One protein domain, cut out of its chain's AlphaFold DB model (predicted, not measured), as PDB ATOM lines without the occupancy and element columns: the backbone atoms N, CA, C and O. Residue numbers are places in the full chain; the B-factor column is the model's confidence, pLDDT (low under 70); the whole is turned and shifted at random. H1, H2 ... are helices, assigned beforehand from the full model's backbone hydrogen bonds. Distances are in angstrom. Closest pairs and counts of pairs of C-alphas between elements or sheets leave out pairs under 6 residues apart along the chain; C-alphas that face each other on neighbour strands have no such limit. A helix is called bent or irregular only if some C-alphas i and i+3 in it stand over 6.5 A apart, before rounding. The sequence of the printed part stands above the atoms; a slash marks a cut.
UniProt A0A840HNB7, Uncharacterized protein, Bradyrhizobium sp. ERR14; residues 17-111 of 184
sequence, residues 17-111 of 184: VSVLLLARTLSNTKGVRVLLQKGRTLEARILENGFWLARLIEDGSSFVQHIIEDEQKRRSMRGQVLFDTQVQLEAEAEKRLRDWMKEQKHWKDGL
ATOM      1  N   VAL A  17     307.272 178.702 301.908       59.78
ATOM      2  CA  VAL A  17     306.350 179.338 300.952       59.78
ATOM      3  C   VAL A  17     307.115 180.156 299.906       59.78
ATOM      4  O   VAL A  17     306.861 180.019 298.708       59.78
ATOM      5  N   SER A  18     308.102 180.951 300.328       58.78
ATOM      6  CA  SER A  18     308.936 181.738 299.409       58.78
ATOM      7  C   SER A  18     309.800 180.870 298.487       58.78
ATOM      8  O   SER A  18     309.871 181.153 297.290       58.78
ATOM      9  N   VAL A  19     310.383 179.770 298.979       64.56
ATOM     10  CA  VAL A  19     311.130 178.811 298.141       64.56
ATOM     11  C   VAL A  19     310.221 178.125 297.115       64.56
ATOM     12  O   VAL A  19     310.606 177.981 295.956       64.56
ATOM     13  N   LEU A  20     308.996 177.749 297.495       59.22
ATOM     14  CA  LEU A  20     308.002 177.173 296.579       59.22
ATOM     15  C   LEU A  20     307.577 178.160 295.487       59.22
ATOM     16  O   LEU A  20     307.487 177.789 294.312       59.22
ATOM     17  N   LEU A  21     307.352 179.423 295.852       61.28
ATOM     18  CA  LEU A  21     307.053 180.487 294.894       61.28
ATOM     19  C   LEU A  21     308.231 180.726 293.944       61.28
ATOM     20  O   LEU A  21     308.025 180.814 292.733       61.28
ATOM     21  N   LEU A  22     309.462 180.741 294.459       59.91
ATOM     22  CA  LEU A  22     310.672 180.876 293.650       59.91
ATOM     23  C   LEU A  22     310.857 179.687 292.694       59.91
ATOM     24  O   LEU A  22     311.151 179.865 291.514       59.91
ATOM     25  N   ALA A  23     310.624 178.459 293.158       65.00
ATOM     26  CA  ALA A  23     310.662 177.274 292.308       65.00
ATOM     27  C   ALA A  23     309.608 177.350 291.187       65.00
ATOM     28  O   ALA A  23     309.881 176.974 290.044       65.00
ATOM     29  N   ARG A  24     308.421 177.898 291.482       70.12
ATOM     30  CA  ARG A  24     307.342 178.100 290.506       70.12
ATOM     31  C   ARG A  24     307.706 179.136 289.444       70.12
ATOM     32  O   ARG A  24     307.506 178.877 288.259       70.12
ATOM     33  N   THR A  25     308.273 180.278 289.836       70.31
ATOM     34  CA  THR A  25     308.712 181.312 288.882       70.31
ATOM     35  C   THR A  25     309.880 180.821 288.026       70.31
ATOM     36  O   THR A  25     309.885 181.030 286.810       70.31
ATOM     37  N   LEU A  26     310.820 180.068 288.607       70.00
ATOM     38  CA  LEU A  26     311.909 179.416 287.873       70.00
ATOM     39  C   LEU A  26     311.405 178.342 286.895       70.00
ATOM     40  O   LEU A  26     311.920 178.222 285.783       70.00
ATOM     41  N   SER A  27     310.380 177.572 287.265       68.56
ATOM     42  CA  SER A  27     309.761 176.595 286.361       68.56
ATOM     43  C   SER A  27     309.035 177.278 285.199       68.56
ATOM     44  O   SER A  27     309.164 176.849 284.051       68.56
ATOM     45  N   ASN A  28     308.314 178.368 285.470       72.00
ATOM     46  CA  ASN A  28     307.602 179.127 284.441       72.00
ATOM     47  C   ASN A  28     308.572 179.814 283.470       72.00
ATOM     48  O   ASN A  28     308.379 179.735 282.260       72.00
ATOM     49  N   THR A  29     309.658 180.411 283.966       76.81
ATOM     50  CA  THR A  29     310.690 181.034 283.117       76.81
ATOM     51  C   THR A  29     311.439 180.012 282.261       76.81
ATOM     52  O   THR A  29     311.693 180.270 281.083       76.81
ATOM     53  N   LYS A  30     311.724 178.811 282.789       80.56
ATOM     54  CA  LYS A  30     312.255 177.692 281.989       80.56
ATOM     55  C   LYS A  30     311.273 177.258 280.897       80.56
ATOM     56  O   LYS A  30     311.688 177.086 279.753       80.56
ATOM     57  N   GLY A  31     309.986 177.130 281.226       78.62
ATOM     58  CA  GLY A  31     308.933 176.806 280.258       78.62
ATOM     59  C   GLY A  31     308.837 177.843 279.138       78.62
ATOM     60  O   GLY A  31     308.894 177.487 277.962       78.62
ATOM     61  N   VAL A  32     308.800 179.128 279.496       78.38
ATOM     62  CA  VAL A  32     308.811 180.252 278.547       78.38
ATOM     63  C   VAL A  32     310.049 180.206 277.654       78.38
ATOM     64  O   VAL A  32     309.921 180.308 276.437       78.38
ATOM     65  N   ARG A  33     311.244 179.970 278.211       83.06
ATOM     66  CA  ARG A  33     312.483 179.858 277.427       83.06
ATOM     67  C   ARG A  33     312.425 178.718 276.406       83.06
ATOM     68  O   ARG A  33     312.803 178.923 275.255       83.06
ATOM     69  N   VAL A  34     311.937 177.540 276.799       84.81
ATOM     70  CA  VAL A  34     311.792 176.388 275.890       84.81
ATOM     71  C   VAL A  34     310.762 176.675 274.794       84.81
ATOM     72  O   VAL A  34     310.982 176.324 273.636       84.81
ATOM     73  N   LEU A  35     309.652 177.337 275.130       82.31
ATOM     74  CA  LEU A  35     308.638 177.743 274.156       82.31
ATOM     75  C   LEU A  35     309.189 178.769 273.159       82.31
ATOM     76  O   LEU A  35     308.981 178.612 271.958       82.31
ATOM     77  N   LEU A  36     309.961 179.753 273.630       83.12
ATOM     78  CA  LEU A  36     310.630 180.737 272.775       83.12
ATOM     79  C   LEU A  36     311.647 180.084 271.833       83.12
ATOM     80  O   LEU A  36     311.640 180.382 270.642       83.12
ATOM     81  N   GLN A  37     312.454 179.136 272.321       88.94
ATOM     82  CA  GLN A  37     313.391 178.375 271.479       88.94
ATOM     83  C   GLN A  37     312.686 177.561 270.386       88.94
ATOM     84  O   GLN A  37     313.254 177.337 269.322       88.94
ATOM     85  N   LYS A  38     311.441 177.137 270.624       91.94
ATOM     86  CA  LYS A  38     310.605 176.425 269.647       91.94
ATOM     87  C   LYS A  38     309.737 177.354 268.786       91.94
ATOM     88  O   LYS A  38     308.848 176.866 268.093       91.94
ATOM     89  N   GLY A  39     309.938 178.673 268.855       88.62
ATOM     90  CA  GLY A  39     309.156 179.659 268.099       88.62
ATOM     91  C   GLY A  39     307.702 179.812 268.565       88.62
ATOM     92  O   GLY A  39     306.885 180.401 267.862       88.62
ATOM     93  N   ARG A  40     307.348 179.297 269.749       86.56
ATOM     94  CA  ARG A  40     305.985 179.328 270.301       86.56
ATOM     95  C   ARG A  40     305.758 180.552 271.185       86.56
ATOM     96  O   ARG A  40     305.500 180.448 272.383       86.56
ATOM     97  N   THR A  41     305.855 181.733 270.585       80.31
ATOM     98  CA  THR A  41     305.740 183.026 271.285       80.31
ATOM     99  C   THR A  41     304.363 183.249 271.919       80.31
ATOM    100  O   THR A  41     304.273 183.825 273.001       80.31
ATOM    101  N   LEU A  42     303.291 182.750 271.294       71.62
ATOM    102  CA  LEU A  42     301.925 182.887 271.811       71.62
ATOM    103  C   LEU A  42     301.699 182.079 273.097       71.62
ATOM    104  O   LEU A  42     301.157 182.614 274.058       71.62
ATOM    105  N   GLU A  43     302.150 180.821 273.142       76.12
ATOM    106  CA  GLU A  43     302.005 179.954 274.326       76.12
ATOM    107  C   GLU A  43     302.778 180.518 275.526       76.12
ATOM    108  O   GLU A  43     302.265 180.540 276.645       76.12
ATOM    109  N   ALA A  44     303.982 181.045 275.282       74.50
ATOM    110  CA  ALA A  44     304.770 181.728 276.302       74.50
ATOM    111  C   ALA A  44     304.026 182.944 276.880       74.50
ATOM    112  O   ALA A  44     303.960 183.109 278.098       74.50
ATOM    113  N   ARG A  45     303.403 183.751 276.012       70.75
ATOM    114  CA  ARG A  45     302.660 184.949 276.418       70.75
ATOM    115  C   ARG A  45     301.381 184.618 277.184       70.75
ATOM    116  O   ARG A  45     301.032 185.330 278.117       70.75
ATOM    117  N   ILE A  46     300.698 183.529 276.827       74.56
ATOM    118  CA  ILE A  46     299.516 183.050 277.559       74.56
ATOM    119  C   ILE A  46     299.893 182.652 278.991       74.56
ATOM    120  O   ILE A  46     299.196 183.036 279.929       74.56
ATOM    121  N   LEU A  47     300.997 181.919 279.174       76.00
ATOM    122  CA  LEU A  47     301.460 181.507 280.504       76.00
ATOM    123  C   LEU A  47     301.870 182.698 281.372       76.00
ATOM    124  O   LEU A  47     301.536 182.741 282.555       76.00
ATOM    125  N   GLU A  48     302.563 183.669 280.784       75.38
ATOM    126  CA  GLU A  48     302.937 184.905 281.464       75.38
ATOM    127  C   GLU A  48     301.692 185.707 281.872       75.38
ATOM    128  O   GLU A  48     301.510 186.014 283.050       75.38
ATOM    129  N   ASN A  49     300.778 185.960 280.930       76.31
ATOM    130  CA  ASN A  49     299.539 186.696 281.189       76.31
ATOM    131  C   ASN A  49     298.665 186.016 282.254       76.31
ATOM    132  O   ASN A  49     298.058 186.702 283.074       76.31
ATOM    133  N   GLY A  50     298.613 184.680 282.275       78.75
ATOM    134  CA  GLY A  50     297.872 183.928 283.288       78.75
ATOM    135  C   GLY A  50     298.405 184.144 284.707       78.75
ATOM    136  O   GLY A  50     297.619 184.247 285.646       78.75
ATOM    137  N   PHE A  51     299.726 184.269 284.868       80.06
ATOM    138  CA  PHE A  51     300.341 184.571 286.162       80.06
ATOM    139  C   PHE A  51     299.993 185.987 286.640       80.06
ATOM    140  O   PHE A  51     299.586 186.161 287.788       80.06
ATOM    141  N   TRP A  52     300.082 186.980 285.747       80.31
ATOM    142  CA  TRP A  52     299.697 188.361 286.054       80.31
ATOM    143  C   TRP A  52     298.214 188.467 286.437       80.31
ATOM    144  O   TRP A  52     297.884 189.129 287.414       80.31
ATOM    145  N   LEU A  53     297.323 187.768 285.724       79.25
ATOM    146  CA  LEU A  53     295.890 187.747 286.037       79.25
ATOM    147  C   LEU A  53     295.589 187.097 287.388       79.25
ATOM    148  O   LEU A  53     294.787 187.634 288.146       79.25
ATOM    149  N   ALA A  54     296.230 185.968 287.706       85.06
ATOM    150  CA  ALA A  54     296.037 185.307 288.995       85.06
ATOM    151  C   ALA A  54     296.404 186.236 290.159       85.06
ATOM    152  O   ALA A  54     295.652 186.340 291.124       85.06
ATOM    153  N   ARG A  55     297.518 186.964 290.030       81.94
ATOM    154  CA  ARG A  55     297.961 187.908 291.055       81.94
ATOM    155  C   ARG A  55     297.095 189.168 291.119       81.94
ATOM    156  O   ARG A  55     296.825 189.655 292.208       81.94
ATOM    157  N   LEU A  56     296.590 189.645 289.981       79.06
ATOM    158  CA  LEU A  56     295.634 190.754 289.935       79.06
ATOM    159  C   LEU A  56     294.319 190.417 290.656       79.06
ATOM    160  O   LEU A  56     293.748 191.287 291.303       79.06
ATOM    161  N   ILE A  57     293.846 189.170 290.556       85.56
ATOM    162  CA  ILE A  57     292.647 188.705 291.273       85.56
ATOM    163  C   ILE A  57     292.894 188.647 292.788       85.56
ATOM    164  O   ILE A  57     291.992 188.965 293.555       85.56
ATOM    165  N   GLU A  58     294.095 188.245 293.208       91.44
ATOM    166  CA  GLU A  58     294.464 188.092 294.621       91.44
ATOM    167  C   GLU A  58     294.698 189.443 295.322       91.44
ATOM    168  O   GLU A  58     294.131 189.699 296.380       91.44
ATOM    169  N   ASP A  59     295.491 190.324 294.710       86.38
ATOM    170  CA  ASP A  59     296.002 191.552 295.340       86.38
ATOM    171  C   ASP A  59     295.258 192.833 294.898       86.38
ATOM    172  O   ASP A  59     295.420 193.908 295.493       86.38
ATOM    173  N   GLY A  60     294.472 192.760 293.820       89.12
ATOM    174  CA  GLY A  60     293.685 193.877 293.297       89.12
ATOM    175  C   GLY A  60     294.521 195.102 292.904       89.12
ATOM    176  O   GLY A  60     295.499 195.011 292.158       89.12
ATOM    177  N   SER A  61     294.112 196.280 293.383       84.88
ATOM    178  CA  SER A  61     294.714 197.575 293.027       84.88
ATOM    179  C   SER A  61     296.142 197.764 293.550       84.88
ATOM    180  O   SER A  61     296.936 198.444 292.900       84.88
ATOM    181  N   SER A  62     296.498 197.129 294.671       85.00
ATOM    182  CA  SER A  62     297.858 197.192 295.233       85.00
ATOM    183  C   SER A  62     298.894 196.600 294.271       85.00
ATOM    184  O   SER A  62     299.960 197.171 294.044       85.00
ATOM    185  N   PHE A  63     298.534 195.511 293.592       82.62
ATOM    186  CA  PHE A  63     299.371 194.896 292.572       82.62
ATOM    187  C   PHE A  63     299.533 195.763 291.326       82.62
ATOM    188  O   PHE A  63     300.618 195.814 290.748       82.62
ATOM    189  N   VAL A  64     298.484 196.487 290.928       79.06
ATOM    190  CA  VAL A  64     298.567 197.441 289.814       79.06
ATOM    191  C   VAL A  64     299.588 198.536 290.125       79.06
ATOM    192  O   VAL A  64     300.423 198.839 289.274       79.06
ATOM    193  N   GLN A  65     299.565 199.091 291.342       81.19
ATOM    194  CA  GLN A  65     300.551 200.088 291.773       81.19
ATOM    195  C   GLN A  65     301.969 199.513 291.746       81.19
ATOM    196  O   GLN A  65     302.850 200.111 291.130       81.19
ATOM    197  N   HIS A  66     302.167 198.309 292.291       83.00
ATOM    198  CA  HIS A  66     303.466 197.640 292.248       83.00
ATOM    199  C   HIS A  66     303.979 197.407 290.825       83.00
ATOM    200  O   HIS A  66     305.154 197.646 290.565       83.00
ATOM    201  N   ILE A  67     303.128 196.996 289.875       81.12
ATOM    202  CA  ILE A  67     303.531 196.849 288.465       81.12
ATOM    203  C   ILE A  67     303.974 198.189 287.877       81.12
ATOM    204  O   ILE A  67     304.963 198.237 287.142       81.12
ATOM    205  N   ILE A  68     303.242 199.267 288.164       79.75
ATOM    206  CA  ILE A  68     303.570 200.604 287.663       79.75
ATOM    207  C   ILE A  68     304.931 201.046 288.211       79.75
ATOM    208  O   ILE A  68     305.780 201.487 287.434       79.75
ATOM    209  N   GLU A  69     305.169 200.878 289.510       81.81
ATOM    210  CA  GLU A  69     306.450 201.188 290.154       81.81
ATOM    211  C   GLU A  69     307.606 200.363 289.569       81.81
ATOM    212  O   GLU A  69     308.661 200.909 289.228       81.81
ATOM    213  N   ASP A  70     307.404 199.056 289.387       83.50
ATOM    214  CA  ASP A  70     308.409 198.155 288.821       83.50
ATOM    215  C   ASP A  70     308.758 198.533 287.377       83.50
ATOM    216  O   ASP A  70     309.928 198.546 286.983       83.50
ATOM    217  N   GLU A  71     307.751 198.869 286.574       79.50
ATOM    218  CA  GLU A  71     307.929 199.311 285.194       79.50
ATOM    219  C   GLU A  71     308.674 200.651 285.136       79.50
ATOM    220  O   GLU A  71     309.602 200.811 284.335       79.50
ATOM    221  N   GLN A  72     308.349 201.595 286.025       80.44
ATOM    222  CA  GLN A  72     309.085 202.853 286.154       80.44
ATOM    223  C   GLN A  72     310.556 202.609 286.516       80.44
ATOM    224  O   GLN A  72     311.458 203.169 285.882       80.44
ATOM    225  N   LYS A  73     310.817 201.720 287.479       84.25
ATOM    226  CA  LYS A  73     312.172 201.335 287.884       84.25
ATOM    227  C   LYS A  73     312.944 200.708 286.725       84.25
ATOM    228  O   LYS A  73     314.087 201.084 286.475       84.25
ATOM    229  N   ARG A  74     312.325 199.801 285.963       82.62
ATOM    230  CA  ARG A  74     312.947 199.170 284.784       82.62
ATOM    231  C   ARG A  74     313.273 200.179 283.693       82.62
ATOM    232  O   ARG A  74     314.347 200.082 283.106       82.62
ATOM    233  N   ARG A  75     312.394 201.147 283.423       81.38
ATOM    234  CA  ARG A  75     312.676 202.224 282.458       81.38
ATOM    235  C   ARG A  75     313.853 203.080 282.900       81.38
ATOM    236  O   ARG A  75     314.737 203.336 282.090       81.38
ATOM    237  N   SER A  76     313.902 203.445 284.180       82.69
ATOM    238  CA  SER A  76     315.027 204.195 284.742       82.69
ATOM    239  C   SER A  76     316.342 203.418 284.626       82.69
ATOM    240  O   SER A  76     317.323 203.966 284.127       82.69
ATOM    241  N   MET A  77     316.346 202.128 284.979       84.62
ATOM    242  CA  MET A  77     317.529 201.270 284.843       84.62
ATOM    243  C   MET A  77     317.967 201.115 283.383       84.62
ATOM    244  O   MET A  77     319.151 201.226 283.093       84.62
ATOM    245  N   ARG A  78     317.039 200.906 282.436       85.12
ATOM    246  CA  ARG A  78     317.383 200.839 281.001       85.12
ATOM    247  C   ARG A  78     317.980 202.151 280.500       85.12
ATOM    248  O   ARG A  78     318.923 202.112 279.719       85.12
ATOM    249  N   GLY A  79     317.448 203.284 280.957       85.38
ATOM    250  CA  GLY A  79     318.002 204.601 280.661       85.38
ATOM    251  C   GLY A  79     319.444 204.728 281.148       85.38
ATOM    252  O   GLY A  79     320.297 205.138 280.377       85.38
ATOM    253  N   GLN A  80     319.731 204.308 282.384       86.44
ATOM    254  CA  GLN A  80     321.094 204.307 282.935       86.44
ATOM    255  C   GLN A  80     322.039 203.392 282.149       86.44
ATOM    256  O   GLN A  80     323.083 203.850 281.697       86.44
ATOM    257  N   VAL A  81     321.624 202.148 281.887       89.00
ATOM    258  CA  VAL A  81     322.416 201.179 281.113       89.00
ATOM    259  C   VAL A  81     322.778 201.730 279.732       89.00
ATOM    260  O   VAL A  81     323.884 201.492 279.254       89.00
ATOM    261  N   LEU A  82     321.890 202.497 279.096       86.19
ATOM    262  CA  LEU A  82     322.155 203.101 277.789       86.19
ATOM    263  C   LEU A  82     323.335 204.088 277.820       86.19
ATOM    264  O   LEU A  82     324.074 204.163 276.842       86.19
ATOM    265  N   PHE A  83     323.556 204.780 278.942       85.94
ATOM    266  CA  PHE A  83     324.732 205.634 279.143       85.94
ATOM    267  C   PHE A  83     325.960 204.853 279.616       85.94
ATOM    268  O   PHE A  83     327.075 205.176 279.214       85.94
ATOM    269  N   ASP A  84     325.770 203.811 280.426       89.38
ATOM    270  CA  ASP A  84     326.877 203.001 280.949       89.38
ATOM    271  C   ASP A  84     327.534 202.138 279.862       89.38
ATOM    272  O   ASP A  84     328.728 201.854 279.924       89.38
ATOM    273  N   THR A  85     326.777 201.742 278.832       87.06
ATOM    274  CA  THR A  85     327.252 200.831 277.774       87.06
ATOM    275  C   THR A  85     328.260 201.491 276.810       87.06
ATOM    276  O   THR A  85     328.680 200.855 275.850       87.06
ATOM    277  N   GLN A  86     328.686 202.745 277.039       77.50
ATOM    278  CA  GLN A  86     329.633 203.482 276.178       77.50
ATOM    279  C   GLN A  86     329.273 203.422 274.684       77.50
ATOM    280  O   GLN A  86     330.142 203.408 273.807       77.50
ATOM    281  N   VAL A  87     327.978 203.389 274.364       82.19
ATOM    282  CA  VAL A  87     327.549 203.616 272.987       82.19
ATOM    283  C   VAL A  87     327.995 205.034 272.649       82.19
ATOM    284  O   VAL A  87     327.631 205.963 273.369       82.19
ATOM    285  N   GLN A  88     328.820 205.192 271.608       85.44
ATOM    286  CA  GLN A  88     329.293 206.498 271.147       85.44
ATOM    287  C   GLN A  88     328.109 207.295 270.592       85.44
ATOM    288  O   GLN A  88     327.855 207.331 269.390       85.44
ATOM    289  N   LEU A  89     327.336 207.884 271.494       86.12
ATOM    290  CA  LEU A  89     326.366 208.910 271.180       86.12
ATOM    291  C   LEU A  89     327.145 210.188 270.904       86.12
ATOM    292  O   LEU A  89     328.097 210.526 271.607       86.12
ATOM    293  N   GLU A  90     326.735 210.904 269.867       92.94
ATOM    294  CA  GLU A  90     327.208 212.258 269.634       92.94
ATOM    295  C   GLU A  90     326.973 213.091 270.904       92.94
ATOM    296  O   GLU A  90     325.879 213.058 271.477       92.94
ATOM    297  N   ALA A  91     327.993 213.820 271.365       92.94
ATOM    298  CA  ALA A  91     327.952 214.526 272.650       92.94
ATOM    299  C   ALA A  91     326.749 215.485 272.759       92.94
ATOM    300  O   ALA A  91     326.181 215.679 273.837       92.94
ATOM    301  N   GLU A  92     326.316 216.053 271.630       93.56
ATOM    302  CA  GLU A  92     325.122 216.889 271.564       93.56
ATOM    303  C   GLU A  92     323.827 216.085 271.766       93.56
ATOM    304  O   GLU A  92     322.948 216.513 272.520       93.56
ATOM    305  N   ALA A  93     323.711 214.900 271.159       91.56
ATOM    306  CA  ALA A  93     322.559 214.017 271.325       91.56
ATOM    307  C   ALA A  93     322.461 213.479 272.761       91.56
ATOM    308  O   ALA A  93     321.367 213.440 273.332       91.56
ATOM    309  N   GLU A  94     323.596 213.129 273.374       91.62
ATOM    310  CA  GLU A  94     323.640 212.698 274.772       91.62
ATOM    311  C   GLU A  94     323.149 213.809 275.710       91.62
ATOM    312  O   GLU A  94     322.295 213.573 276.570       91.62
ATOM    313  N   LYS A  95     323.635 215.041 275.510       93.75
ATOM    314  CA  LYS A  95     323.220 216.205 276.299       93.75
ATOM    315  C   LYS A  95     321.723 216.474 276.151       93.75
ATOM    316  O   LYS A  95     321.030 216.570 277.163       93.75
ATOM    317  N   ARG A  96     321.207 216.497 274.916       94.19
ATOM    318  CA  ARG A  96     319.769 216.673 274.640       94.19
ATOM    319  C   ARG A  96     318.924 215.597 275.322       94.19
ATOM    320  O   ARG A  96     317.903 215.920 275.919       94.19
ATOM    321  N   LEU A  97     319.351 214.333 275.286       89.44
ATOM    322  CA  LEU A  97     318.622 213.232 275.923       89.44
ATOM    323  C   LEU A  97     318.625 213.349 277.457       89.44
ATOM    324  O   LEU A  97     317.602 213.106 278.100       89.44
ATOM    325  N   ARG A  98     319.755 213.747 278.056       88.81
ATOM    326  CA  ARG A  98     319.866 213.988 279.505       88.81
ATOM    327  C   ARG A  98     319.013 215.165 279.961       88.81
ATOM    328  O   ARG A  98     318.364 215.057 281.000       88.81
ATOM    329  N   ASP A  99     319.007 216.255 279.207       93.56
ATOM    330  CA  ASP A  99     318.200 217.432 279.524       93.56
ATOM    331  C   ASP A  99     316.708 217.120 279.362       93.56
ATOM    332  O   ASP A  99     315.937 217.361 280.290       93.56
ATOM    333  N   TRP A 100     316.324 216.407 278.298       88.56
ATOM    334  CA  TRP A 100     314.959 215.906 278.127       88.56
ATOM    335  C   TRP A 100     314.509 215.017 279.299       88.56
ATOM    336  O   TRP A 100     313.418 215.207 279.832       88.56
ATOM    337  N   MET A 101     315.351 214.094 279.785       83.94
ATOM    338  CA  MET A 101     315.021 213.272 280.962       83.94
ATOM    339  C   MET A 101     314.906 214.075 282.268       83.94
ATOM    340  O   MET A 101     314.151 213.679 283.159       83.94
ATOM    341  N   LYS A 102     315.658 215.176 282.416       87.44
ATOM    342  CA  LYS A 102     315.562 216.072 283.582       87.44
ATOM    343  C   LYS A 102     314.298 216.922 283.539       87.44
ATOM    344  O   LYS A 102     313.692 217.134 284.588       87.44
ATOM    345  N   GLU A 103     313.935 217.414 282.360       89.19
ATOM    346  CA  GLU A 103     312.729 218.211 282.139       89.19
ATOM    347  C   GLU A 103     311.483 217.357 282.342       89.19
ATOM    348  O   GLU A 103     310.595 217.730 283.102       89.19
ATOM    349  N   GLN A 104     311.472 216.154 281.773       83.81
ATOM    350  CA  GLN A 104     310.344 215.233 281.837       83.81
ATOM    351  C   GLN A 104     310.198 214.527 283.187       83.81
ATOM    352  O   GLN A 104     309.627 213.451 283.217       83.81
ATOM    353  N   LYS A 105     310.656 215.069 284.328       73.12
ATOM    354  CA  LYS A 105     310.528 214.426 285.665       73.12
ATOM    355  C   LYS A 105     309.107 213.940 286.006       73.12
ATOM    356  O   LYS A 105     308.963 213.017 286.805       73.12
ATOM    357  N   HIS A 106     308.094 214.524 285.372       67.88
ATOM    358  CA  HIS A 106     306.682 214.123 285.388       67.88
ATOM    359  C   HIS A 106     306.372 212.862 284.549       67.88
ATOM    360  O   HIS A 106     305.222 212.457 284.447       67.88
ATOM    361  N   TRP A 107     307.367 212.158 283.998       64.06
ATOM    362  CA  TRP A 107     307.187 210.841 283.369       64.06
ATOM    363  C   TRP A 107     306.655 209.795 284.358       64.06
ATOM    364  O   TRP A 107     306.076 208.793 283.938       64.06
ATOM    365  N   LYS A 108     306.821 210.042 285.665       58.47
ATOM    366  CA  LYS A 108     306.164 209.286 286.737       58.47
ATOM    367  C   LYS A 108     304.638 209.416 286.704       58.47
ATOM    368  O   LYS A 108     303.952 208.459 287.048       58.47
ATOM    369  N   ASP A 109     304.145 210.559 286.238       66.88
ATOM    370  CA  ASP A 109     302.724 210.914 286.166       66.88
ATOM    371  C   ASP A 109     302.147 210.711 284.757       66.88
ATOM    372  O   ASP A 109     300.934 210.758 284.556       66.88
ATOM    373  N   GLY A 110     303.008 210.477 283.760       62.47
ATOM    374  CA  GLY A 110     302.581 210.145 282.409       62.47
ATOM    375  C   GLY A 110     301.703 208.898 282.435       62.47
ATOM    376  O   GLY A 110     302.086 207.896 283.044       62.47
ATOM    377  N   LEU A 111     300.539 208.956 281.773       54.19
ATOM    378  CA  LEU A 111     299.622 207.824 281.653       54.19
ATOM    379  C   LEU A 111     300.399 206.595 281.176       54.19
ATOM    380  O   LEU A 111     300.695 206.428 279.990       54.19
TER     381      LEU A 111
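This is residues 17 to 111 of the 184 residues of an uncharacterized protein of Bradyrhizobium sp. ERR14 (UniProt A0A840HNB7). The chain makes an open zigzag of helices with no common core: H1 and H2 form a helical hairpin, H3 leads away from a corner at the end of H2, and H4 folds back beside H3, with the short H5 reaching toward H3 at residue 72. The hairpin is loose, with contacts near its link, and residues 17 to 24 of H1 stick out. The printed part has 95 residues, with five named helices in the order H1 to H5 and no named strand; its class is all helix. It is only just loose, close to extended, with a radius of gyration of the C-alphas of 18.3 A and spans of 48 by 35 by 26 A.

H1, residues 17 to 37, begins with C-alpha 17 at (306.350, 179.338, 300.952) and is 30.3 A long. H2, residues 41 to 59, is 27.3 A long. H3, residues 61 to 84, is 34.8 A long and begins with C-alpha 61 at (294.714, 197.575, 293.027). H4, residues 91 to 103, is 18.3 A long. H5, residues 105 to 108, ends with C-alpha 108 at (306.164, 209.286, 286.737); it is irregular, but only just: C-alphas 105 and 108 are 6.8 A apart.

H1 and H2 touch at a shallow tilt of 24 degrees, opposite ways, through residues 28 to 36 and 41 to 47 alone; their closest C-alphas, Val 32 and Ala 44, are 4.9 A apart. H2 and H3 only just touch, with 3 pairs of C-alphas within 8 A, and only at the corner; the closest are Leu 56 and Phe 63, 6.2 A. H3 and H4 are near each other, with 6 pairs of C-alphas within 10 A. H3 and H5 are close but not clearly touching, the closest C-alphas being Gln 72 and Lys 108, 7.1 A. H4 and H5 meet only through their link. Every O i to N i+4 pair is within hydrogen-bond range in H1, H2 and H4, and 19 of 20 in H3; H5 is too short for such a pair.

The C-alphas farthest apart, Val 17 and Glu 92, are 51.2 A apart. The printed part has no cut and no long link. The mean pLDDT of the printed part is 80.0; residues 17 to 23, 27 and 106 to 111 are under 70.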